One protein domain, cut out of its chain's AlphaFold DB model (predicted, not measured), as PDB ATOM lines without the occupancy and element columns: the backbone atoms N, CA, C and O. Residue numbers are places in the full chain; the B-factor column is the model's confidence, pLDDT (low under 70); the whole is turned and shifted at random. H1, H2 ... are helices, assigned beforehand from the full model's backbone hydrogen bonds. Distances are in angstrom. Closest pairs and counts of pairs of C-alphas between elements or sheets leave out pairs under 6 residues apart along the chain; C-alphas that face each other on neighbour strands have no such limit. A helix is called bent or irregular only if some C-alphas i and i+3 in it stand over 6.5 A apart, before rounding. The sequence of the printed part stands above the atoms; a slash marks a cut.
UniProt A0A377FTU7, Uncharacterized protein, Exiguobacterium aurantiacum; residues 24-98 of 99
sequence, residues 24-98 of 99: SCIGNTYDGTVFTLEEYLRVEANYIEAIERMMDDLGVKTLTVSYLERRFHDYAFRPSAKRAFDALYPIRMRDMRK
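What this domain is: This is residues 24 to 98 of the 99 residues of an uncharacterized protein of Exiguobacterium aurantiacum (UniProt A0A377FTU7). A long helix, H1, makes one side of a loose, open frame; a long link folds back from its far end to short H2 and kinked H3, which meets H1 near its start. The printed part has 75 residues, with three named helices in the order H1, H2, H3 and no named strand: all helix. It is loose, with a radius of gyration of the C-alphas of 15.6 A, and spans 44 by 34 by 22 A.

Where its parts are: H1, residues 37 to 58, runs 32.0 A from C-alpha 37 at (71.861, -9.612, 47.596). H2 is residues 72 to 75, 5.5 A. H3, residues 79 to 96, spans 23.9 A to C-alpha 96 at (87.127, -11.487, 59.092); it is irregular, C-alphas 80 and 83 being 7.1 A apart, with a kink of 53 degrees near residue 90.

How they stand to each other: H1, with residue 37 alone, only just touches residues 84 to 88 of H3, with 3 pairs of C-alphas within 8 A; the closest, Leu 37 and Ala 87, are 6.7 A apart. Their steep tilt is 58 degrees, the same way. H2 and H3 only just touch, only at the corner, with 3 such pairs; the closest C-alphas, Tyr 75 and Ala 81, are 5.3 A apart. H1 and H2 are apart. Each O i to N i+4 pair in H1 is within hydrogen-bond range, and 10 of 14 in H3; H2 is too short for one.

The domain as a whole: The farthest C-alphas, Gly 59 and Pro 79, are 44.7 A apart. The printed part has no cut; the link H1 to H2 is long, 13 residues. Residues 71 to 81 and 92 to 98 have pLDDT under 70.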
ATOM      1  N   SER A  24      77.664  -4.306  42.429       84.56
ATOM      2  CA  SER A  24      77.348  -2.882  42.617       84.56
ATOM      3  C   SER A  24      75.950  -2.511  42.131       84.56
ATOM      4  O   SER A  24      75.407  -1.500  42.569       84.56
ATOM      5  N   CYS A  25      75.343  -3.360  41.303       89.00
ATOM      6  CA  CYS A  25      73.968  -3.224  40.852       89.00
ATOM      7  C   CYS A  25      72.928  -3.555  41.938       89.00
ATOM      8  O   CYS A  25      71.742  -3.319  41.712       89.00
ATOM      9  N   ILE A  26      73.317  -4.131  43.087       89.88
ATOM     10  CA  ILE A  26      72.369  -4.514  44.148       89.88
ATOM     11  C   ILE A  26      71.530  -3.300  44.578       89.88
ATOM     12  O   ILE A  26      72.046  -2.254  44.980       89.88
ATOM     13  N   GLY A  27      70.209  -3.469  44.532       89.81
ATOM     14  CA  GLY A  27      69.213  -2.440  44.814       89.81
ATOM     15  C   GLY A  27      68.772  -1.621  43.597       89.81
ATOM     16  O   GLY A  27      67.922  -0.745  43.763       89.81
ATOM     17  N   ASN A  28      69.320  -1.875  42.406       91.69
ATOM     18  CA  ASN A  28      68.782  -1.365  41.142       91.69
ATOM     19  C   ASN A  28      67.596  -2.220  40.679       91.69
ATOM     20  O   ASN A  28      67.367  -3.316  41.189       91.69
ATOM     21  N   THR A  29      66.828  -1.705  39.722       93.81
ATOM     22  CA  THR A  29      65.678  -2.397  39.128       93.81
ATOM     23  C   THR A  29      65.991  -2.751  37.683       93.81
ATOM     24  O   THR A  29      66.454  -1.887  36.947       93.81
ATOM     25  N   TYR A  30      65.715  -3.996  37.317       92.50
ATOM     26  CA  TYR A  30      65.871  -4.559  35.979       92.50
ATOM     27  C   TYR A  30      64.568  -5.272  35.637       92.50
ATOM     28  O   TYR A  30      64.078  -6.051  36.456       92.50
ATOM     29  N   ASP A  31      63.963  -4.940  34.496       89.56
ATOM     30  CA  ASP A  31      62.655  -5.473  34.076       89.56
ATOM     31  C   ASP A  31      61.589  -5.462  35.202       89.56
ATOM     32  O   ASP A  31      60.957  -6.459  35.548       89.56
ATOM     33  N   GLY A  32      61.471  -4.323  35.896       91.00
ATOM     34  CA  GLY A  32      60.527  -4.141  37.009       91.00
ATOM     35  C   GLY A  32      60.870  -4.884  38.311       91.00
ATOM     36  O   GLY A  32      60.171  -4.698  39.308       91.00
ATOM     37  N   THR A  33      61.953  -5.663  38.348       92.38
ATOM     38  CA  THR A  33      62.378  -6.452  39.514       92.38
ATOM     39  C   THR A  33      63.618  -5.852  40.173       92.38
ATOM     40  O   THR A  33      64.604  -5.527  39.512       92.38
ATOM     41  N   VAL A  34      63.600  -5.705  41.501       94.06
ATOM     42  CA  VAL A  34      64.770  -5.228  42.256       94.06
ATOM     43  C   VAL A  34      65.808  -6.341  42.352       94.06
ATOM     44  O   VAL A  34      65.519  -7.420  42.863       94.06
ATOM     45  N   PHE A  35      67.036  -6.060  41.925       93.88
ATOM     46  CA  PHE A  35      68.153  -6.981  42.088       93.88
ATOM     47  C   PHE A  35      68.629  -7.000  43.546       93.88
ATOM     48  O   PHE A  35      69.011  -5.968  44.105       93.88
ATOM     49  N   THR A  36      68.599  -8.173  44.178       93.12
ATOM     50  CA  THR A  36      68.864  -8.338  45.612       93.12
ATOM     51  C   THR A  36      70.213  -9.001  45.883       93.12
ATOM     52  O   THR A  36      70.808  -9.652  45.026       93.12
ATOM     53  N   LEU A  37      70.689  -8.873  47.125       90.06
ATOM     54  CA  LEU A  37      71.861  -9.612  47.596       90.06
ATOM     55  C   LEU A  37      71.646 -11.132  47.540       90.06
ATOM     56  O   LEU A  37      72.578 -11.867  47.239       90.06
ATOM     57  N   GLU A  38      70.440 -11.601  47.847       92.94
ATOM     58  CA  GLU A  38      70.104 -13.025  47.787       92.94
ATOM     59  C   GLU A  38      70.270 -13.567  46.367       92.94
ATOM     60  O   GLU A  38      70.914 -14.594  46.177       92.94
ATOM     61  N   GLU A  39      69.783 -12.824  45.372       94.75
ATOM     62  CA  GLU A  39      69.929 -13.190  43.967       94.75
ATOM     63  C   GLU A  39      71.398 -13.209  43.533       94.75
ATOM     64  O   GLU A  39      71.845 -14.150  42.880       94.75
ATOM     65  N   TYR A  40      72.177 -12.210  43.960       93.06
ATOM     66  CA  TYR A  40      73.619 -12.183  43.725       93.06
ATOM     67  C   TYR A  40      74.314 -13.429  44.297       93.06
ATOM     68  O   TYR A  40      75.030 -14.127  43.581       93.06
ATOM     69  N   LEU A  41      74.074 -13.744  45.576       92.44
ATOM     70  CA  LEU A  41      74.691 -14.890  46.251       92.44
ATOM     71  C   LEU A  41      74.245 -16.227  45.655       92.44
ATOM     72  O   LEU A  41      75.051 -17.153  45.583       92.44
ATOM     73  N   ARG A  42      72.991 -16.325  45.203       95.88
ATOM     74  CA  ARG A  42      72.478 -17.498  44.490       95.88
ATOM     75  C   ARG A  42      73.276 -17.755  43.212       95.88
ATOM     76  O   ARG A  42      73.690 -18.883  42.972       95.88
ATOM     77  N   VAL A  43      73.531 -16.719  42.414       95.81
ATOM     78  CA  VAL A  43      74.310 -16.866  41.176       95.81
ATOM     79  C   VAL A  43      75.788 -17.156  41.453       95.81
ATOM     80  O   VAL A  43      76.362 -18.012  40.783       95.81
ATOM     81  N   GLU A  44      76.397 -16.530  42.464       93.12
ATOM     82  CA  GLU A  44      77.766 -16.872  42.894       93.12
ATOM     83  C   GLU A  44      77.875 -18.345  43.337       93.12
ATOM     84  O   GLU A  44      78.831 -19.033  42.975       93.12
ATOM     85  N   ALA A  45      76.872 -18.866  44.053       95.69
ATOM     86  CA  ALA A  45      76.816 -20.278  44.432       95.69
ATOM     87  C   ALA A  45      76.705 -21.207  43.211       95.69
ATOM     88  O   ALA A  45      77.404 -22.217  43.155       95.69
ATOM     89  N   ASN A  46      75.910 -20.836  42.200       97.06
ATOM     90  CA  ASN A  46      75.795 -21.610  40.960       97.06
ATOM     91  C   ASN A  46      77.138 -21.721  40.218       97.06
ATOM     92  O   ASN A  46      77.421 -22.754  39.614       97.06
ATOM     93  N   TYR A  47      77.984 -20.682  40.253       95.44
ATOM     94  CA  TYR A  47      79.320 -20.753  39.652       95.44
ATOM     95  C   TYR A  47      80.232 -21.745  40.374       95.44
ATOM     96  O   TYR A  47      80.959 -22.488  39.714       95.44
ATOM     97  N   ILE A  48      80.180 -21.784  41.709       94.94
ATOM     98  CA  ILE A  48      80.934 -22.758  42.512       94.94
ATOM     99  C   ILE A  48      80.436 -24.171  42.208       94.94
ATOM    100  O   ILE A  48      81.240 -25.035  41.867       94.94
ATOM    101  N   GLU A  49      79.121 -24.381  42.236       97.12
ATOM    102  CA  GLU A  49      78.511 -25.684  41.964       97.12
ATOM    103  C   GLU A  49      78.848 -26.193  40.554       97.12
ATOM    104  O   GLU A  49      79.146 -27.372  40.369       97.12
ATOM    105  N   ALA A  50      78.849 -25.315  39.546       96.25
ATOM    106  CA  ALA A  50      79.249 -25.685  38.192       96.25
ATOM    107  C   ALA A  50      80.700 -26.193  38.144       96.25
ATOM    108  O   ALA A  50      80.977 -27.206  37.504       96.25
ATOM    109  N   ILE A  51      81.619 -25.520  38.845       95.00
ATOM    110  CA  ILE A  51      83.026 -25.930  38.926       95.00
ATOM    111  C   ILE A  51      83.163 -27.262  39.672       95.00
ATOM    112  O   ILE A  51      83.888 -28.136  39.200       95.00
ATOM    113  N   GLU A  52      82.461 -27.442  40.793       95.94
ATOM    114  CA  GLU A  52      82.471 -28.690  41.570       95.94
ATOM    115  C   GLU A  52      81.978 -29.874  40.731       95.94
ATOM    116  O   GLU A  52      82.669 -30.885  40.639       95.94
ATOM    117  N   ARG A  53      80.864 -29.716  40.007       96.69
ATOM    118  CA  ARG A  53      80.342 -30.750  39.097       96.69
ATOM    119  C   ARG A  53      81.332 -31.099  37.987       96.69
ATOM    120  O   ARG A  53      81.555 -32.272  37.708       96.69
ATOM    121  N   MET A  54      81.968 -30.096  37.376       95.12
ATOM    122  CA  MET A  54      83.009 -30.335  36.369       95.12
ATOM    123  C   MET A  54      84.211 -31.083  36.955       95.12
ATOM    124  O   MET A  54      84.799 -31.930  36.284       95.12
ATOM    125  N   MET A  55      84.606 -30.757  38.187       95.25
ATOM    126  CA  MET A  55      85.693 -31.447  38.875       95.25
ATOM    127  C   MET A  55      85.332 -32.905  39.163       95.25
ATOM    128  O   MET A  55      86.147 -33.780  38.873       95.25
ATOM    129  N   ASP A  56      84.123 -33.164  39.659       97.50
ATOM    130  CA  ASP A  56      83.622 -34.508  39.950       97.50
ATOM    131  C   ASP A  56      83.559 -35.373  38.684       97.50
ATOM    132  O   ASP A  56      84.126 -36.469  38.659       97.50
ATOM    133  N   ASP A  57      82.974 -34.848  37.603       96.56
ATOM    134  CA  ASP A  57      82.844 -35.546  36.317       96.56
ATOM    135  C   ASP A  57      84.209 -35.899  35.698       96.56
ATOM    136  O   ASP A  57      84.363 -36.929  35.037       96.56
ATOM    137  N   LEU A  58      85.223 -35.058  35.920       94.19
ATOM    138  CA  LEU A  58      86.584 -35.255  35.412       94.19
ATOM    139  C   LEU A  58      87.509 -35.977  36.409       94.19
ATOM    140  O   LEU A  58      88.674 -36.229  36.088       94.19
ATOM    141  N   GLY A  59      87.033 -36.292  37.618       96.69
ATOM    142  CA  GLY A  59      87.844 -36.876  38.691       96.69
ATOM    143  C   GLY A  59      88.971 -35.963  39.203       96.69
ATOM    144  O   GLY A  59      89.990 -36.449  39.708       96.69
ATOM    145  N   VAL A  60      88.826 -34.642  39.063       95.88
ATOM    146  CA  VAL A  60      89.799 -33.635  39.506       95.88
ATOM    147  C   VAL A  60      89.625 -33.377  41.000       95.88
ATOM    148  O   VAL A  60      88.581 -32.935  41.455       95.88
ATOM    149  N   LYS A  61      90.681 -33.607  41.785       95.81
ATOM    150  CA  LYS A  61      90.621 -33.504  43.258       95.81
ATOM    151  C   LYS A  61      91.039 -32.149  43.816       95.81
ATOM    152  O   LYS A  61      90.763 -31.853  44.974       95.81
ATOM    153  N   THR A  62      91.777 -31.363  43.041       95.38
ATOM    154  CA  THR A  62      92.349 -30.098  43.498       95.38
ATOM    155  C   THR A  62      92.244 -29.043  42.408       95.38
ATOM    156  O   THR A  62      92.511 -29.306  41.237       95.38
ATOM    157  N   LEU A  63      91.878 -27.828  42.814       92.75
ATOM    158  CA  LEU A  63      91.822 -26.650  41.961       92.75
ATOM    159  C   LEU A  63      92.702 -25.558  42.569       92.75
ATOM    160  O   LEU A  63      92.648 -25.303  43.770       92.75
ATOM    161  N   THR A  64      93.515 -24.908  41.738       93.94
ATOM    162  CA  THR A  64      94.284 -23.722  42.142       93.94
ATOM    163  C   THR A  64      93.655 -22.482  41.527       93.94
ATOM    164  O   THR A  64      93.473 -22.417  40.314       93.94
ATOM    165  N   VAL A  65      93.358 -21.481  42.356       91.50
ATOM    166  CA  VAL A  65      92.853 -20.177  41.908       91.50
ATOM    167  C   VAL A  65      94.020 -19.194  41.836       91.50
ATOM    168  O   VAL A  65      94.626 -18.882  42.857       91.50
ATOM    169  N   SER A  66      94.345 -18.705  40.636       89.31
ATOM    170  CA  SER A  66      95.524 -17.843  40.417       89.31
ATOM    171  C   SER A  66      95.198 -16.366  40.173       89.31
ATOM    172  O   SER A  66      96.019 -15.511  40.490       89.31
ATOM    173  N   TYR A  67      94.012 -16.047  39.644       86.19
ATOM    174  CA  TYR A  67      93.650 -14.693  39.201       86.19
ATOM    175  C   TYR A  67      92.286 -14.261  39.749       86.19
ATOM    176  O   TYR A  67      91.343 -14.022  39.003       86.19
ATOM    177  N   LEU A  68      92.173 -14.188  41.078       85.06
ATOM    178  CA  LEU A  68      90.958 -13.700  41.728       85.06
ATOM    179  C   LEU A  68      90.934 -12.165  41.724       85.06
ATOM    180  O   LEU A  68      91.720 -11.524  42.428       85.06
ATOM    181  N   GLU A  69      90.018 -11.570  40.961       79.19
ATOM    182  CA  GLU A  69      89.802 -10.124  40.993       79.19
ATOM    183  C   GLU A  69      89.303  -9.674  42.374       79.19
ATOM    184  O   GLU A  69      88.343 -10.208  42.928       79.19
ATOM    185  N   ARG A  70      89.935  -8.639  42.937       71.38
ATOM    186  CA  ARG A  70      89.544  -8.055  44.229       71.38
ATOM    187  C   ARG A  70      88.956  -6.665  44.026       71.38
ATOM    188  O   ARG A  70      89.596  -5.671  44.347       71.38
ATOM    189  N   ARG A  71      87.707  -6.582  43.566       65.88
ATOM    190  CA  ARG A  71      87.031  -5.292  43.298       65.88
ATOM    191  C   ARG A  71      86.589  -4.515  44.551       65.88
ATOM    192  O   ARG A  71      86.013  -3.439  44.467       65.88
ATOM    193  N   PHE A  72      86.853  -5.034  45.750       58.09
ATOM    194  CA  PHE A  72      86.323  -4.482  47.002       58.09
ATOM    195  C   PHE A  72      86.861  -3.106  47.400       58.09
ATOM    196  O   PHE A  72      86.142  -2.363  48.066       58.09
ATOM    197  N   HIS A  73      88.109  -2.779  47.054       54.16
ATOM    198  CA  HIS A  73      88.668  -1.463  47.387       54.16
ATOM    199  C   HIS A  73      87.983  -0.335  46.606       54.16
ATOM    200  O   HIS A  73      87.906   0.786  47.105       54.16
ATOM    201  N   ASP A  74      87.395  -0.655  45.453       54.00
ATOM    202  CA  ASP A  74      86.797   0.330  44.554       54.00
ATOM    203  C   ASP A  74      85.365   0.702  44.965       54.00
ATOM    204  O   ASP A  74      84.899   1.807  44.693       54.00
ATOM    205  N   TYR A  75      84.658  -0.186  45.673       58.22
ATOM    206  CA  TYR A  75      83.257   0.034  46.046       58.22
ATOM    207  C   TYR A  75      83.067   0.874  47.310       58.22
ATOM    208  O   TYR A  75      82.072   1.588  47.409       58.22
ATOM    209  N   ALA A  76      84.032   0.868  48.236       56.25
ATOM    210  CA  ALA A  76      84.007   1.762  49.400       56.25
ATOM    211  C   ALA A  76      84.082   3.252  49.002       56.25
ATOM    212  O   ALA A  76      83.710   4.119  49.789       56.25
ATOM    213  N   PHE A  77      84.542   3.544  47.778       56.72
ATOM    214  CA  PHE A  77      84.723   4.898  47.250       56.72
ATOM    215  C   PHE A  77      83.698   5.290  46.171       56.72
ATOM    216  O   PHE A  77      83.715   6.424  45.693       56.72
ATOM    217  N   ARG A  78      82.792   4.380  45.776       62.53
ATOM    218  CA  ARG A  78      81.783   4.620  44.731       62.53
ATOM    219  C   ARG A  78      80.387   4.800  45.338       62.53
ATOM    220  O   ARG A  78      79.843   3.834  45.871       62.53
ATOM    221  N   PRO A  79      79.747   5.980  45.195       61.59
ATOM    222  CA  PRO A  79      78.393   6.217  45.702       61.59
ATOM    223  C   PRO A  79      77.357   5.209  45.185       61.59
ATOM    224  O   PRO A  79      76.496   4.775  45.947       61.59
ATOM    225  N   SER A  80      77.478   4.788  43.919       62.50
ATOM    226  CA  SER A  80      76.593   3.793  43.298       62.50
ATOM    227  C   SER A  80      76.712   2.403  43.924       62.50
ATOM    228  O   SER A  80      75.737   1.666  43.956       62.50
ATOM    229  N   ALA A  81      77.871   2.065  44.488       66.00
ATOM    230  CA  ALA A  81      78.123   0.764  45.093       66.00
ATOM    231  C   ALA A  81      77.916   0.742  46.609       66.00
ATOM    232  O   ALA A  81      78.057  -0.311  47.230       66.00
ATOM    233  N   LYS A  82      77.555   1.878  47.222       70.75
ATOM    234  CA  LYS A  82      77.323   1.966  48.668       70.75
ATOM    235  C   LYS A  82      76.262   0.965  49.130       70.75
ATOM    236  O   LYS A  82      76.453   0.312  50.147       70.75
ATOM    237  N   ARG A  83      75.177   0.803  48.364       74.75
ATOM    238  CA  ARG A  83      74.105  -0.162  48.674       74.75
ATOM    239  C   ARG A  83      74.623  -1.599  48.694       74.75
ATOM    240  O   ARG A  83      74.351  -2.332  49.637       74.75
ATOM    241  N   ALA A  84      75.415  -1.967  47.692       72.94
ATOM    242  CA  ALA A  84      76.056  -3.275  47.612       72.94
ATOM    243  C   ALA A  84      77.052  -3.503  48.755       72.94
ATOM    244  O   ALA A  84      77.051  -4.560  49.384       72.94
ATOM    245  N   PHE A  85      77.875  -2.494  49.056       71.38
ATOM    246  CA  PHE A  85      78.809  -2.529  50.174       71.38
ATOM    247  C   PHE A  85      78.073  -2.745  51.498       71.38
ATOM    248  O   PHE A  85      78.410  -3.674  52.225       71.38
ATOM    249  N   ASP A  86      77.039  -1.947  51.777       76.19
ATOM    250  CA  ASP A  86      76.231  -2.045  52.995       76.19
ATOM    251  C   ASP A  86      75.556  -3.423  53.114       76.19
ATOM    252  O   ASP A  86      75.517  -3.996  54.203       76.19
ATOM    253  N   ALA A  87      75.079  -3.989  52.001       76.31
ATOM    254  CA  ALA A  87      74.459  -5.312  51.969       76.31
ATOM    255  C   ALA A  87      75.463  -6.445  52.273       76.31
ATOM    256  O   ALA A  87      75.152  -7.374  53.017       76.31
ATOM    257  N   LEU A  88      76.684  -6.363  51.736       74.81
ATOM    258  CA  LEU A  88      77.718  -7.398  51.888       74.81
ATOM    259  C   LEU A  88      78.540  -7.270  53.179       74.81
ATOM    260  O   LEU A  88      79.109  -8.255  53.664       74.81
ATOM    261  N   TYR A  89      78.618  -6.070  53.753       72.25
ATOM    262  CA  TYR A  89      79.445  -5.768  54.923       72.25
ATOM    263  C   TYR A  89      79.195  -6.689  56.136       72.25
ATOM    264  O   TYR A  89      80.176  -7.152  56.732       72.25
ATOM    265  N   PRO A  90      77.940  -7.039  56.502       71.81
ATOM    266  CA  PRO A  90      77.665  -7.923  57.635       71.81
ATOM    267  C   PRO A  90      78.185  -9.351  57.433       71.81
ATOM    268  O   PRO A  90      78.651  -9.965  58.392       71.81
ATOM    269  N   ILE A  91      78.128  -9.874  56.203       71.88
ATOM    270  CA  ILE A  91      78.639 -11.211  55.862       71.88
ATOM    271  C   ILE A  91      80.163 -11.206  55.996       71.88
ATOM    272  O   ILE A  91      80.740 -12.016  56.717       71.88
ATOM    273  N   ARG A  92      80.816 -10.198  55.417       65.81
ATOM    274  CA  ARG A  92      82.275 -10.074  55.439       65.81
ATOM    275  C   ARG A  92      82.856  -9.900  56.844       65.81
ATOM    276  O   ARG A  92      83.911 -10.453  57.151       65.81
ATOM    277  N   MET A  93      82.196  -9.134  57.710       59.44
ATOM    278  CA  MET A  93      82.637  -8.968  59.100       59.44
ATOM    279  C   MET A  93      82.592 -10.278  59.891       59.44
ATOM    280  O   MET A  93      83.387 -10.450  60.815       59.44
ATOM    281  N   ARG A  94      81.705 -11.214  59.534       59.38
ATOM    282  CA  ARG A  94      81.681 -12.550  60.143       59.38
ATOM    283  C   ARG A  94      82.897 -13.371  59.722       59.38
ATOM    284  O   ARG A  94      83.498 -14.004  60.583       59.38
ATOM    285  N   ASP A  95      83.307 -13.296  58.459       59.88
ATOM    286  CA  ASP A  95      84.470 -14.041  57.958       59.88
ATOM    287  C   ASP A  95      85.803 -13.457  58.441       59.88
ATOM    288  O   ASP A  95      86.719 -14.200  58.784       59.88
ATOM    289  N   MET A  96      85.912 -12.129  58.565       54.19
ATOM    290  CA  MET A  96      87.127 -11.487  59.092       54.19
ATOM    291  C   MET A  96      87.344 -11.720  60.595       54.19
ATOM    292  O   MET A  96      88.476 -11.612  61.059       54.19
ATOM    293  N   ARG A  97      86.287 -12.047  61.354       53.31
ATOM    294  CA  ARG A  97      86.360 -12.386  62.788       53.31
ATOM    295  C   ARG A  97      86.732 -13.846  63.061       53.31
ATOM    296  O   ARG A  97      86.943 -14.190  64.216       53.31
ATOM    297  N   LYS A  98      86.802 -14.701  62.034       51.69
ATOM    298  CA  LYS A  98      87.209 -16.115  62.154       51.69
ATOM    299  C   LYS A  98      88.728 -16.324  62.004       51.69
ATOM    300  O   LYS A  98      89.152 -17.417  61.642       51.69
TER     301      LYS A  98